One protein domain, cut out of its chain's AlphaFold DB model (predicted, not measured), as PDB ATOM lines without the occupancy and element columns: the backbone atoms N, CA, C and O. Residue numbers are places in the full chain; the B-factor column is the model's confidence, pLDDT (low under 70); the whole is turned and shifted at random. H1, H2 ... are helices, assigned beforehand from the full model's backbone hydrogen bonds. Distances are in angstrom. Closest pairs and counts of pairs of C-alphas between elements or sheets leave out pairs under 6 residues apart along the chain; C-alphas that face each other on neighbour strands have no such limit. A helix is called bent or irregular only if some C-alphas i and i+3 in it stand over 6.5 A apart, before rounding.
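Overview. This is residues 81 to 126 and 139 to 180 of the 362 residues of an uncharacterized protein of Chloroflexi bacterium (UniProt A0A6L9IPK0). One very long helix, H1, makes the length of a rod, and a shorter helix, H2, runs back side by side with it from the end where H1 stops, with a narrow space between the two. From the far end of H2 an unnamed tail, residues 166 to 180, leads on along the first part of H1 and ends near its beginning. The printed part has 88 residues with two named helices, H1 then H2, and no named strand, and its class is all helix. It is extended, with a radius of gyration of the C-alphas of 20.3 A and spans of 67 by 22 by 15 A.

Arrangement. H1, residues 81 to 126, has the N-to-C direction (-0.96, 0.27, -0.06). H2, residues 139 to 165, has the direction (0.96, -0.25, 0.11). H1 and H2 are near each other, with 24 pairs of C-alphas within 10 A. No pair is within 8 A, but only just: their closest C-alphas are 8.2 A apart. In H1 and H2 every O i to N i+4 pair is within hydrogen-bond range.

Along the chain. H1 has 46 residues and measures 66.7 A, from C-alpha 81 at (3.986, -40.995, 14.212) to C-alpha 126 at (-61.343, -28.146, 9.526). H2 has 27 residues and measures 39.1 A, ending with C-alpha 165 at (-23.529, -41.763, 28.534). Neither helix is bent.

Size, cuts and confidence. The two C-alphas farthest apart are those of Ile 81 and Leu 126, at 66.7 A, while the first and last printed C-alphas, Ile 81 and Thr 180, are 10.1 A apart. Residues 127 to 138 are not printed, and C-alphas 126 and 139 across this cut are 13.1 A apart. The mean pLDDT of the printed part is 72.5, and 21 residues are under 70, among them residues 167 to 180.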
ATOM      1  N   ILE A  81       4.795 -41.895  15.037       74.00
ATOM      2  CA  ILE A  81       3.986 -40.995  14.212       74.00
ATOM      3  C   ILE A  81       2.874 -41.772  13.507       74.00
ATOM      4  O   ILE A  81       1.730 -41.316  13.493       74.00
ATOM      5  N   ASP A  82       3.180 -42.931  12.934       77.81
ATOM      6  CA  ASP A  82       2.196 -43.738  12.219       77.81
ATOM      7  C   ASP A  82       1.168 -44.371  13.170       77.81
ATOM      8  O   ASP A  82      -0.030 -44.361  12.867       77.81
ATOM      9  N   GLU A  83       1.584 -44.799  14.364       73.56
ATOM     10  CA  GLU A  83       0.681 -45.219  15.442       73.56
ATOM     11  C   GLU A  83      -0.255 -44.077  15.872       73.56
ATOM     12  O   GLU A  83      -1.472 -44.270  15.963       73.56
ATOM     13  N   ASN A  84       0.274 -42.862  16.047       72.06
ATOM     14  CA  ASN A  84      -0.520 -41.681  16.391       72.06
ATOM     15  C   ASN A  84      -1.488 -41.279  15.272       72.06
ATOM     16  O   ASN A  84      -2.649 -40.966  15.549       72.06
ATOM     17  N   LYS A  85      -1.067 -41.329  14.002       75.00
ATOM     18  CA  LYS A  85      -1.958 -41.111  12.849       75.00
ATOM     19  C   LYS A  85      -3.077 -42.145  12.819       75.00
ATOM     20  O   LYS A  85      -4.236 -41.784  12.611       75.00
ATOM     21  N   ALA A  86      -2.758 -43.418  13.052       78.25
ATOM     22  CA  ALA A  86      -3.750 -44.483  13.114       78.25
ATOM     23  C   ALA A  86      -4.741 -44.251  14.266       78.25
ATOM     24  O   ALA A  86      -5.953 -44.372  14.066       78.25
ATOM     25  N   ALA A  87      -4.261 -43.849  15.445       73.12
ATOM     26  CA  ALA A  87      -5.104 -43.486  16.581       73.12
ATOM     27  C   ALA A  87      -6.012 -42.283  16.267       73.12
ATOM     28  O   ALA A  87      -7.209 -42.319  16.560       73.12
ATOM     29  N   TRP A  88      -5.486 -41.251  15.604       75.12
ATOM     30  CA  TRP A  88      -6.250 -40.062  15.214       75.12
ATOM     31  C   TRP A  88      -7.302 -40.375  14.137       75.12
ATOM     32  O   TRP A  88      -8.434 -39.889  14.193       75.12
ATOM     33  N   SER A  89      -6.975 -41.255  13.189       79.19
ATOM     34  CA  SER A  89      -7.924 -41.769  12.197       79.19
ATOM     35  C   SER A  89      -9.082 -42.519  12.871       79.19
ATOM     36  O   SER A  89     -10.250 -42.235  12.600       79.19
ATOM     37  N   ARG A  90      -8.794 -43.384  13.855       79.62
ATOM     38  CA  ARG A  90      -9.834 -44.063  14.655       79.62
ATOM     39  C   ARG A  90     -10.687 -43.066  15.441       79.62
ATOM     40  O   ARG A  90     -11.914 -43.155  15.412       79.62
ATOM     41  N   TYR A  91     -10.054 -42.095  16.097       76.62
ATOM     42  CA  TYR A  91     -10.738 -41.046  16.854       76.62
ATOM     43  C   TYR A  91     -11.694 -40.231  15.973       76.62
ATOM     44  O   TYR A  91     -12.868 -40.054  16.310       76.62
ATOM     45  N   SER A  92     -11.220 -39.767  14.814       78.81
ATOM     46  CA  SER A  92     -12.024 -38.979  13.876       78.81
ATOM     47  C   SER A  92     -13.165 -39.799  13.265       78.81
ATOM     48  O   SER A  92     -14.275 -39.285  13.141       78.81
ATOM     49  N   ALA A  93     -12.956 -41.089  12.983       83.12
ATOM     50  CA  ALA A  93     -14.015 -41.987  12.530       83.12
ATOM     51  C   ALA A  93     -15.120 -42.169  13.588       83.12
ATOM     52  O   ALA A  93     -16.305 -42.094  13.253       83.12
ATOM     53  N   ILE A  94     -14.758 -42.356  14.863       79.19
ATOM     54  CA  ILE A  94     -15.724 -42.455  15.973       79.19
ATOM     55  C   ILE A  94     -16.500 -41.143  16.120       79.19
ATOM     56  O   ILE A  94     -17.731 -41.156  16.195       79.19
ATOM     57  N   ARG A  95     -15.799 -40.003  16.091       78.81
ATOM     58  CA  ARG A  95     -16.418 -38.673  16.156       78.81
ATOM     59  C   ARG A  95     -17.396 -38.444  15.003       78.81
ATOM     60  O   ARG A  95     -18.535 -38.059  15.244       78.81
ATOM     61  N   ASN A  96     -16.998 -38.751  13.770       82.62
ATOM     62  CA  ASN A  96     -17.854 -38.589  12.595       82.62
ATOM     63  C   ASN A  96     -19.100 -39.486  12.666       82.62
ATOM     64  O   ASN A  96     -20.196 -39.034  12.338       82.62
ATOM     65  N   ARG A  97     -18.969 -40.734  13.145       82.81
ATOM     66  CA  ARG A  97     -20.119 -41.628  13.380       82.81
ATOM     67  C   ARG A  97     -21.069 -41.065  14.438       82.81
ATOM     68  O   ARG A  97     -22.282 -41.095  14.230       82.81
ATOM     69  N   ARG A  98     -20.536 -40.512  15.536       79.31
ATOM     70  CA  ARG A  98     -21.328 -39.833  16.575       79.31
ATOM     71  C   ARG A  98     -22.091 -38.641  15.997       79.31
ATOM     72  O   ARG A  98     -23.302 -38.544  16.185       79.31
ATOM     73  N   ASP A  99     -21.412 -37.778  15.247       80.94
ATOM     74  CA  ASP A  99     -22.024 -36.595  14.640       80.94
ATOM     75  C   ASP A  99     -23.097 -36.979  13.610       80.94
ATOM     76  O   ASP A  99     -24.164 -36.364  13.564       80.94
ATOM     77  N   GLN A 100     -22.873 -38.036  12.824       85.56
ATOM     78  CA  GLN A 100     -23.867 -38.551  11.884       85.56
ATOM     79  C   GLN A 100     -25.100 -39.123  12.603       85.56
ATOM     80  O   GLN A 100     -26.227 -38.851  12.183       85.56
ATOM     81  N   ALA A 101     -24.917 -39.866  13.700       80.25
ATOM     82  CA  ALA A 101     -26.017 -40.390  14.510       80.25
ATOM     83  C   ALA A 101     -26.844 -39.263  15.153       80.25
ATOM     84  O   ALA A 101     -28.073 -39.263  15.056       80.25
ATOM     85  N   LEU A 102     -26.181 -38.250  15.723       78.44
ATOM     86  CA  LEU A 102     -26.842 -37.067  16.286       78.44
ATOM     87  C   LEU A 102     -27.617 -36.284  15.219       78.44
ATOM     88  O   LEU A 102     -28.753 -35.874  15.460       78.44
ATOM     89  N   ARG A 103     -27.053 -36.113  14.016       79.81
ATOM     90  CA  ARG A 103     -27.758 -35.475  12.891       79.81
ATOM     91  C   ARG A 103     -29.006 -36.253  12.482       79.81
ATOM     92  O   ARG A 103     -30.041 -35.629  12.274       79.81
ATOM     93  N   ARG A 104     -28.946 -37.588  12.417       81.19
ATOM     94  CA  ARG A 104     -30.124 -38.430  12.127       81.19
ATOM     95  C   ARG A 104     -31.204 -38.280  13.199       81.19
ATOM     96  O   ARG A 104     -32.366 -38.092  12.856       81.19
ATOM     97  N   MET A 105     -30.828 -38.279  14.481       76.12
ATOM     98  CA  MET A 105     -31.779 -38.079  15.583       76.12
ATOM     99  C   MET A 105     -32.415 -36.680  15.568       76.12
ATOM    100  O   MET A 105     -33.623 -36.549  15.769       76.12
ATOM    101  N   ARG A 106     -31.638 -35.629  15.272       76.69
ATOM    102  CA  ARG A 106     -32.164 -34.260  15.121       76.69
ATOM    103  C   ARG A 106     -33.056 -34.110  13.890       76.69
ATOM    104  O   ARG A 106     -34.097 -33.468  13.988       76.69
ATOM    105  N   GLY A 107     -32.689 -34.727  12.768       78.00
ATOM    106  CA  GLY A 107     -33.512 -34.765  11.559       78.00
ATOM    107  C   GLY A 107     -34.865 -35.431  11.812       78.00
ATOM    108  O   GLY A 107     -35.897 -34.853  11.485       78.00
ATOM    109  N   ALA A 108     -34.874 -36.583  12.492       76.25
ATOM    110  CA  ALA A 108     -36.108 -37.266  12.885       76.25
ATOM    111  C   ALA A 108     -36.999 -36.389  13.784       76.25
ATOM    112  O   ALA A 108     -38.199 -36.284  13.536       76.25
ATOM    113  N   ARG A 109     -36.418 -35.686  14.772       73.19
ATOM    114  CA  ARG A 109     -37.152 -34.694  15.583       73.19
ATOM    115  C   ARG A 109     -37.760 -33.578  14.731       73.19
ATOM    116  O   ARG A 109     -38.907 -33.213  14.963       73.19
ATOM    117  N   GLY A 110     -37.011 -33.039  13.768       74.06
ATOM    118  CA  GLY A 110     -37.489 -31.974  12.882       74.06
ATOM    119  C   GLY A 110     -38.686 -32.407  12.032       74.06
ATOM    120  O   GLY A 110     -39.668 -31.675  11.950       74.06
ATOM    121  N   VAL A 111     -38.643 -33.620  11.470       78.81
ATOM    122  CA  VAL A 111     -39.751 -34.191  10.682       78.81
ATOM    123  C   VAL A 111     -40.996 -34.414  11.544       78.81
ATOM    124  O   VAL A 111     -42.094 -34.049  11.133       78.81
ATOM    125  N   LEU A 112     -40.837 -34.951  12.757       75.38
ATOM    126  CA  LEU A 112     -41.946 -35.137  13.702       75.38
ATOM    127  C   LEU A 112     -42.594 -33.807  14.112       75.38
ATOM    128  O   LEU A 112     -43.816 -33.714  14.194       75.38
ATOM    129  N   LEU A 113     -41.785 -32.769  14.333       75.00
ATOM    130  CA  LEU A 113     -42.277 -31.437  14.685       75.00
ATOM    131  C   LEU A 113     -43.009 -30.784  13.503       75.00
ATOM    132  O   LEU A 113     -44.068 -30.192  13.693       75.00
ATOM    133  N   LEU A 114     -42.504 -30.954  12.278       76.38
ATOM    134  CA  LEU A 114     -43.185 -30.499  11.064       76.38
ATOM    135  C   LEU A 114     -44.546 -31.195  10.890       76.38
ATOM    136  O   LEU A 114     -45.549 -30.522  10.670       76.38
ATOM    137  N   ALA A 115     -44.594 -32.523  11.034       75.88
ATOM    138  CA  ALA A 115     -45.835 -33.295  10.941       75.88
ATOM    139  C   ALA A 115     -46.876 -32.832  11.976       75.88
ATOM    140  O   ALA A 115     -48.058 -32.715  11.656       75.88
ATOM    141  N   PHE A 116     -46.427 -32.492  13.189       72.31
ATOM    142  CA  PHE A 116     -47.280 -31.915  14.225       72.31
ATOM    143  C   PHE A 116     -47.865 -30.554  13.824       72.31
ATOM    144  O   PHE A 116     -49.068 -30.343  13.967       72.31
ATOM    145  N   VAL A 117     -47.045 -29.645  13.285       77.50
ATOM    146  CA  VAL A 117     -47.516 -28.329  12.822       77.50
ATOM    147  C   VAL A 117     -48.542 -28.482  11.698       77.50
ATOM    148  O   VAL A 117     -49.580 -27.825  11.732       77.50
ATOM    149  N   VAL A 118     -48.303 -29.382  10.740       79.88
ATOM    150  CA  VAL A 118     -49.244 -29.650   9.639       79.88
ATOM    151  C   VAL A 118     -50.583 -30.176  10.162       79.88
ATOM    152  O   VAL A 118     -51.630 -29.697   9.730       79.88
ATOM    153  N   LEU A 119     -50.570 -31.111  11.117       75.69
ATOM    154  CA  LEU A 119     -51.790 -31.637  11.743       75.69
ATOM    155  C   LEU A 119     -52.561 -30.565  12.524       75.69
ATOM    156  O   LEU A 119     -53.784 -30.511  12.420       75.69
ATOM    157  N   LEU A 120     -51.866 -29.690  13.260       73.81
ATOM    158  CA  LEU A 120     -52.486 -28.561  13.964       73.81
ATOM    159  C   LEU A 120     -53.181 -27.601  12.996       73.81
ATOM    160  O   LEU A 120     -54.318 -27.203  13.234       73.81
ATOM    161  N   VAL A 121     -52.509 -27.257  11.895       77.31
ATOM    162  CA  VAL A 121     -53.063 -26.372  10.864       77.31
ATOM    163  C   VAL A 121     -54.266 -27.027  10.180       77.31
ATOM    164  O   VAL A 121     -55.296 -26.378  10.036       77.31
ATOM    165  N   MET A 122     -54.190 -28.316   9.832       75.19
ATOM    166  CA  MET A 122     -55.324 -29.075   9.281       75.19
ATOM    167  C   MET A 122     -56.520 -29.109  10.240       75.19
ATOM    168  O   MET A 122     -57.643 -28.840   9.823       75.19
ATOM    169  N   GLY A 123     -56.286 -29.386  11.527       68.25
ATOM    170  CA  GLY A 123     -57.335 -29.382  12.550       68.25
ATOM    171  C   GLY A 123     -57.968 -28.004  12.748       68.25
ATOM    172  O   GLY A 123     -59.181 -27.905  12.909       68.25
ATOM    173  N   PHE A 124     -57.172 -26.935  12.668       68.44
ATOM    174  CA  PHE A 124     -57.664 -25.558  12.742       68.44
ATOM    175  C   PHE A 124     -58.501 -25.169  11.513       68.44
ATOM    176  O   PHE A 124     -59.559 -24.566  11.662       68.44
ATOM    177  N   ILE A 125     -58.065 -25.552  10.307       71.12
ATOM    178  CA  ILE A 125     -58.794 -25.293   9.054       71.12
ATOM    179  C   ILE A 125     -60.125 -26.057   9.028       71.12
ATOM    180  O   ILE A 125     -61.152 -25.485   8.674       71.12
ATOM    181  N   LEU A 126     -60.127 -27.327   9.440       66.12
ATOM    182  CA  LEU A 126     -61.343 -28.146   9.526       66.12
ATOM    183  C   LEU A 126     -62.281 -27.703  10.664       66.12
ATOM    184  O   LEU A 126     -63.472 -27.995  10.615       66.12
ATOM    185  N   PHE A 139     -61.473 -30.358  21.601       60.41
ATOM    186  CA  PHE A 139     -60.284 -30.023  22.398       60.41
ATOM    187  C   PHE A 139     -59.662 -31.231  23.107       60.41
ATOM    188  O   PHE A 139     -58.452 -31.242  23.341       60.41
ATOM    189  N   ALA A 140     -60.446 -32.270  23.410       66.06
ATOM    190  CA  ALA A 140     -59.932 -33.488  24.038       66.06
ATOM    191  C   ALA A 140     -58.845 -34.204  23.196       66.06
ATOM    192  O   ALA A 140     -57.795 -34.529  23.756       66.06
ATOM    193  N   PRO A 141     -58.987 -34.370  21.862       72.06
ATOM    194  CA  PRO A 141     -57.917 -34.886  21.009       72.06
ATOM    195  C   PRO A 141     -56.660 -34.011  21.040       72.06
ATOM    196  O   PRO A 141     -55.555 -34.535  21.139       72.06
ATOM    197  N   ALA A 142     -56.810 -32.683  21.007       68.00
ATOM    198  CA  ALA A 142     -55.676 -31.760  21.025       68.00
ATOM    199  C   ALA A 142     -54.868 -31.862  22.332       68.00
ATOM    200  O   ALA A 142     -53.637 -31.881  22.302       68.00
ATOM    201  N   ALA A 143     -55.550 -32.000  23.473       72.25
ATOM    202  CA  ALA A 143     -54.905 -32.206  24.768       72.25
ATOM    203  C   ALA A 143     -54.156 -33.551  24.837       72.25
ATOM    204  O   ALA A 143     -52.998 -33.584  25.256       72.25
ATOM    205  N   VAL A 144     -54.771 -34.643  24.364       75.06
ATOM    206  CA  VAL A 144     -54.126 -35.970  24.285       75.06
ATOM    207  C   VAL A 144     -52.872 -35.919  23.406       75.06
ATOM    208  O   VAL A 144     -51.825 -36.444  23.784       75.06
ATOM    209  N   TRP A 145     -52.938 -35.222  22.271       72.25
ATOM    210  CA  TRP A 145     -51.799 -35.051  21.368       72.25
ATOM    211  C   TRP A 145     -50.667 -34.209  21.967       72.25
ATOM    212  O   TRP A 145     -49.502 -34.576  21.820       72.25
ATOM    213  N   LEU A 146     -50.976 -33.119  22.681       76.69
ATOM    214  CA  LEU A 146     -49.964 -32.310  23.375       76.69
ATOM    215  C   LEU A 146     -49.231 -33.113  24.454       76.69
ATOM    216  O   LEU A 146     -48.004 -33.037  24.552       76.69
ATOM    217  N   VAL A 147     -49.965 -33.923  25.223       78.38
ATOM    218  CA  VAL A 147     -49.376 -34.829  26.218       78.38
ATOM    219  C   VAL A 147     -48.484 -35.864  25.534       78.38
ATOM    220  O   VAL A 147     -47.347 -36.070  25.958       78.38
ATOM    221  N   MET A 148     -48.942 -36.464  24.434       79.44
ATOM    222  CA  MET A 148     -48.150 -37.437  23.682       79.44
ATOM    223  C   MET A 148     -46.858 -36.817  23.118       79.44
ATOM    224  O   MET A 148     -45.794 -37.436  23.182       79.44
ATOM    225  N   LEU A 149     -46.912 -35.568  22.645       78.12
ATOM    226  CA  LEU A 149     -45.746 -34.835  22.150       78.12
ATOM    227  C   LEU A 149     -44.757 -34.498  23.273       78.12
ATOM    228  O   LEU A 149     -43.548 -34.656  23.091       78.12
ATOM    229  N   ALA A 150     -45.252 -34.100  24.447       78.44
ATOM    230  CA  ALA A 150     -44.425 -33.874  25.631       78.44
ATOM    231  C   ALA A 150     -43.713 -35.163  26.083       78.44
ATOM    232  O   ALA A 150     -42.505 -35.147  26.334       78.44
ATOM    233  N   VAL A 151     -44.428 -36.295  26.101       79.19
ATOM    234  CA  VAL A 151     -43.869 -37.622  26.417       79.19
ATOM    235  C   VAL A 151     -42.817 -38.032  25.387       79.19
ATOM    236  O   VAL A 151     -41.731 -38.476  25.762       79.19
ATOM    237  N   MET A 152     -43.078 -37.821  24.094       79.00
ATOM    238  CA  MET A 152     -42.098 -38.074  23.037       79.00
ATOM    239  C   MET A 152     -40.848 -37.205  23.193       79.00
ATOM    240  O   MET A 152     -39.735 -37.720  23.093       79.00
ATOM    241  N   GLN A 153     -40.997 -35.905  23.460       79.12
ATOM    242  CA  GLN A 153     -39.850 -35.021  23.672       79.12
ATOM    243  C   GLN A 153     -39.025 -35.440  24.890       79.12
ATOM    244  O   GLN A 153     -37.793 -35.462  24.811       79.12
ATOM    245  N   TRP A 154     -39.683 -35.811  25.989       80.31
ATOM    246  CA  TRP A 154     -39.021 -36.326  27.182       80.31
ATOM    247  C   TRP A 154     -38.268 -37.629  26.893       80.31
ATOM    248  O   TRP A 154     -37.081 -37.733  27.207       80.31
ATOM    249  N   TRP A 155     -38.902 -38.579  26.197       81.50
ATOM    250  CA  TRP A 155     -38.273 -39.840  25.806       81.50
ATOM    251  C   TRP A 155     -37.057 -39.613  24.904       81.50
ATOM    252  O   TRP A 155     -35.991 -40.169  25.158       81.50
ATOM    253  N   TYR A 156     -37.170 -38.725  23.912       78.25
ATOM    254  CA  TYR A 156     -36.059 -38.365  23.036       78.25
ATOM    255  C   TYR A 156     -34.914 -37.689  23.795       78.25
ATOM    256  O   TYR A 156     -33.754 -37.962  23.497       78.25
ATOM    257  N   ARG A 157     -35.197 -36.795  24.753       77.31
ATOM    258  CA  ARG A 157     -34.154 -36.196  25.609       77.31
ATOM    259  C   ARG A 157     -33.470 -37.261  26.467       77.31
ATOM    260  O   ARG A 157     -32.249 -37.261  26.577       77.31
ATOM    261  N   GLY A 158     -34.235 -38.203  27.014       81.44
ATOM    262  CA  GLY A 158     -33.700 -39.335  27.769       81.44
ATOM    263  C   GLY A 158     -32.897 -40.318  26.910       81.44
ATOM    264  O   GLY A 158     -31.929 -40.900  27.392       81.44
ATOM    265  N   ALA A 159     -33.272 -40.518  25.646       77.25
ATOM    266  CA  ALA A 159     -32.525 -41.331  24.690       77.25
ATOM    267  C   ALA A 159     -31.208 -40.651  24.289       77.25
ATOM    268  O   ALA A 159     -30.171 -41.304  24.290       77.25
ATOM    269  N   GLU A 160     -31.227 -39.340  24.038       74.75
ATOM    270  CA  GLU A 160     -30.032 -38.542  23.735       74.75
ATOM    271  C   GLU A 160     -29.057 -38.538  24.925       74.75
ATOM    272  O   GLU A 160     -27.885 -38.853  24.752       74.75
ATOM    273  N   ALA A 161     -29.553 -38.341  26.151       76.50
ATOM    274  CA  ALA A 161     -28.736 -38.408  27.365       76.50
ATOM    275  C   ALA A 161     -28.165 -39.815  27.635       76.50
ATOM    276  O   ALA A 161     -27.042 -39.949  28.120       76.50
ATOM    277  N   ARG A 162     -28.915 -40.884  27.326       77.69
ATOM    278  CA  ARG A 162     -28.414 -42.268  27.417       77.69
ATOM    279  C   ARG A 162     -27.376 -42.571  26.337       77.69
ATOM    280  O   ARG A 162     -26.398 -43.248  26.629       77.69
ATOM    281  N   PHE A 163     -27.562 -42.034  25.132       71.25
ATOM    282  CA  PHE A 163     -26.614 -42.144  24.023       71.25
ATOM    283  C   PHE A 163     -25.314 -41.373  24.293       71.25
ATOM    284  O   PHE A 163     -24.241 -41.810  23.900       71.25
ATOM    285  N   GLU A 164     -25.383 -40.247  25.007       68.62
ATOM    286  CA  GLU A 164     -24.198 -39.509  25.458       68.62
ATOM    287  C   GLU A 164     -23.443 -40.207  26.598       68.62
ATOM    288  O   GLU A 164     -22.235 -40.016  26.727       68.62
ATOM    289  N   ARG A 165     -24.130 -41.020  27.412       71.75
ATOM    290  CA  ARG A 165     -23.529 -41.763  28.534       71.75
ATOM    291  C   ARG A 165     -23.006 -43.151  28.175       71.75
ATOM    292  O   ARG A 165     -22.287 -43.720  28.990       71.75
ATOM    293  N   SER A 166     -23.380 -43.728  27.033       70.88
ATOM    294  CA  SER A 166     -22.948 -45.085  26.701       70.88
ATOM    295  C   SER A 166     -21.434 -45.141  26.471       70.88
ATOM    296  O   SER A 166     -20.864 -44.388  25.678       70.88
ATOM    297  N   ASP A 167     -20.773 -46.072  27.162       57.66
ATOM    298  CA  ASP A 167     -19.313 -46.234  27.140       57.66
ATOM    299  C   ASP A 167     -18.762 -46.550  25.741       57.66
ATOM    300  O   ASP A 167     -17.607 -46.250  25.446       57.66
ATOM    301  N   SER A 168     -19.613 -47.043  24.836       58.19
ATOM    302  CA  SER A 168     -19.303 -47.261  23.420       58.19
ATOM    303  C   SER A 168     -18.999 -45.981  22.624       58.19
ATOM    304  O   SER A 168     -18.544 -46.076  21.484       58.19
ATOM    305  N   PHE A 169     -19.215 -44.792  23.204       55.41
ATOM    306  CA  PHE A 169     -18.968 -43.491  22.570       55.41
ATOM    307  C   PHE A 169     -18.150 -42.511  23.417       55.41
ATOM    308  O   PHE A 169     -18.010 -41.341  23.032       55.41
ATOM    309  N   ARG A 170     -17.556 -42.962  24.532       57.22
ATOM    310  CA  ARG A 170     -16.536 -42.165  25.221       57.22
ATOM    311  C   ARG A 170     -15.325 -42.060  24.302       57.22
ATOM    312  O   ARG A 170     -14.559 -43.004  24.133       57.22
ATOM    313  N   LEU A 171     -15.180 -40.897  23.671       56.97
ATOM    314  CA  LEU A 171     -13.929 -40.511  23.035       56.97
ATOM    315  C   LEU A 171     -12.819 -40.670  24.093       56.97
ATOM    316  O   LEU A 171     -13.053 -40.292  25.246       56.97
ATOM    317  N   PRO A 172     -11.650 -41.245  23.756       56.59
ATOM    318  CA  PRO A 172     -10.529 -41.253  24.686       56.59
ATOM    319  C   PRO A 172     -10.289 -39.823  25.190       56.59
ATOM    320  O   PRO A 172     -10.435 -38.860  24.437       56.59
ATOM    321  N   VAL A 173      -9.988 -39.713  26.487       52.62
ATOM    322  CA  VAL A 173     -10.049 -38.483  27.303       52.62
ATOM    323  C   VAL A 173      -9.172 -37.339  26.765       52.62
ATOM    324  O   VAL A 173      -9.391 -36.184  27.117       52.62
ATOM    325  N   ALA A 174      -8.255 -37.618  25.840       53.59
ATOM    326  CA  ALA A 174      -7.564 -36.608  25.056       53.59
ATOM    327  C   ALA A 174      -7.433 -37.062  23.590       53.59
ATOM    328  O   ALA A 174      -7.194 -38.250  23.340       53.59
ATOM    329  N   PRO A 175      -7.564 -36.152  22.602       53.78
ATOM    330  CA  PRO A 175      -7.120 -36.454  21.249       53.78
ATOM    331  C   PRO A 175      -5.624 -36.814  21.290       53.78
ATOM    332  O   PRO A 175      -4.874 -36.174  22.033       53.78
ATOM    333  N   PRO A 176      -5.164 -37.812  20.512       55.75
ATOM    334  CA  PRO A 176      -3.737 -38.076  20.399       55.75
ATOM    335  C   PRO A 176      -3.032 -36.805  19.914       55.75
ATOM    336  O   PRO A 176      -3.544 -36.106  19.031       55.75
ATOM    337  N   ILE A 177      -1.897 -36.486  20.540       54.31
ATOM    338  CA  ILE A 177      -1.114 -35.277  20.265       54.31
ATOM    339  C   ILE A 177      -0.775 -35.276  18.771       54.31
ATOM    340  O   ILE A 177      -0.164 -36.215  18.262       54.31
ATOM    341  N   LEU A 178      -1.227 -34.244  18.053       46.47
ATOM    342  CA  LEU A 178      -0.922 -34.089  16.633       46.47
ATOM    343  C   LEU A 178       0.603 -33.978  16.464       46.47
ATOM    344  O   LEU A 178       1.217 -33.138  17.123       46.47
ATOM    345  N   PRO A 179       1.223 -34.758  15.561       47.38
ATOM    346  CA  PRO A 179       2.635 -34.618  15.242       47.38
ATOM    347  C   PRO A 179       2.830 -33.408  14.317       47.38
ATOM    348  O   PRO A 179       3.232 -33.545  13.167       47.38
ATOM    349  N   THR A 180       2.548 -32.194  14.796       47.03
ATOM    350  CA  THR A 180       2.999 -30.952  14.135       47.03
ATOM    351  C   THR A 180       4.520 -30.765  14.237       47.03
ATOM    352  O   THR A 180       5.073 -29.868  13.616       47.03
TER     353      THR A 180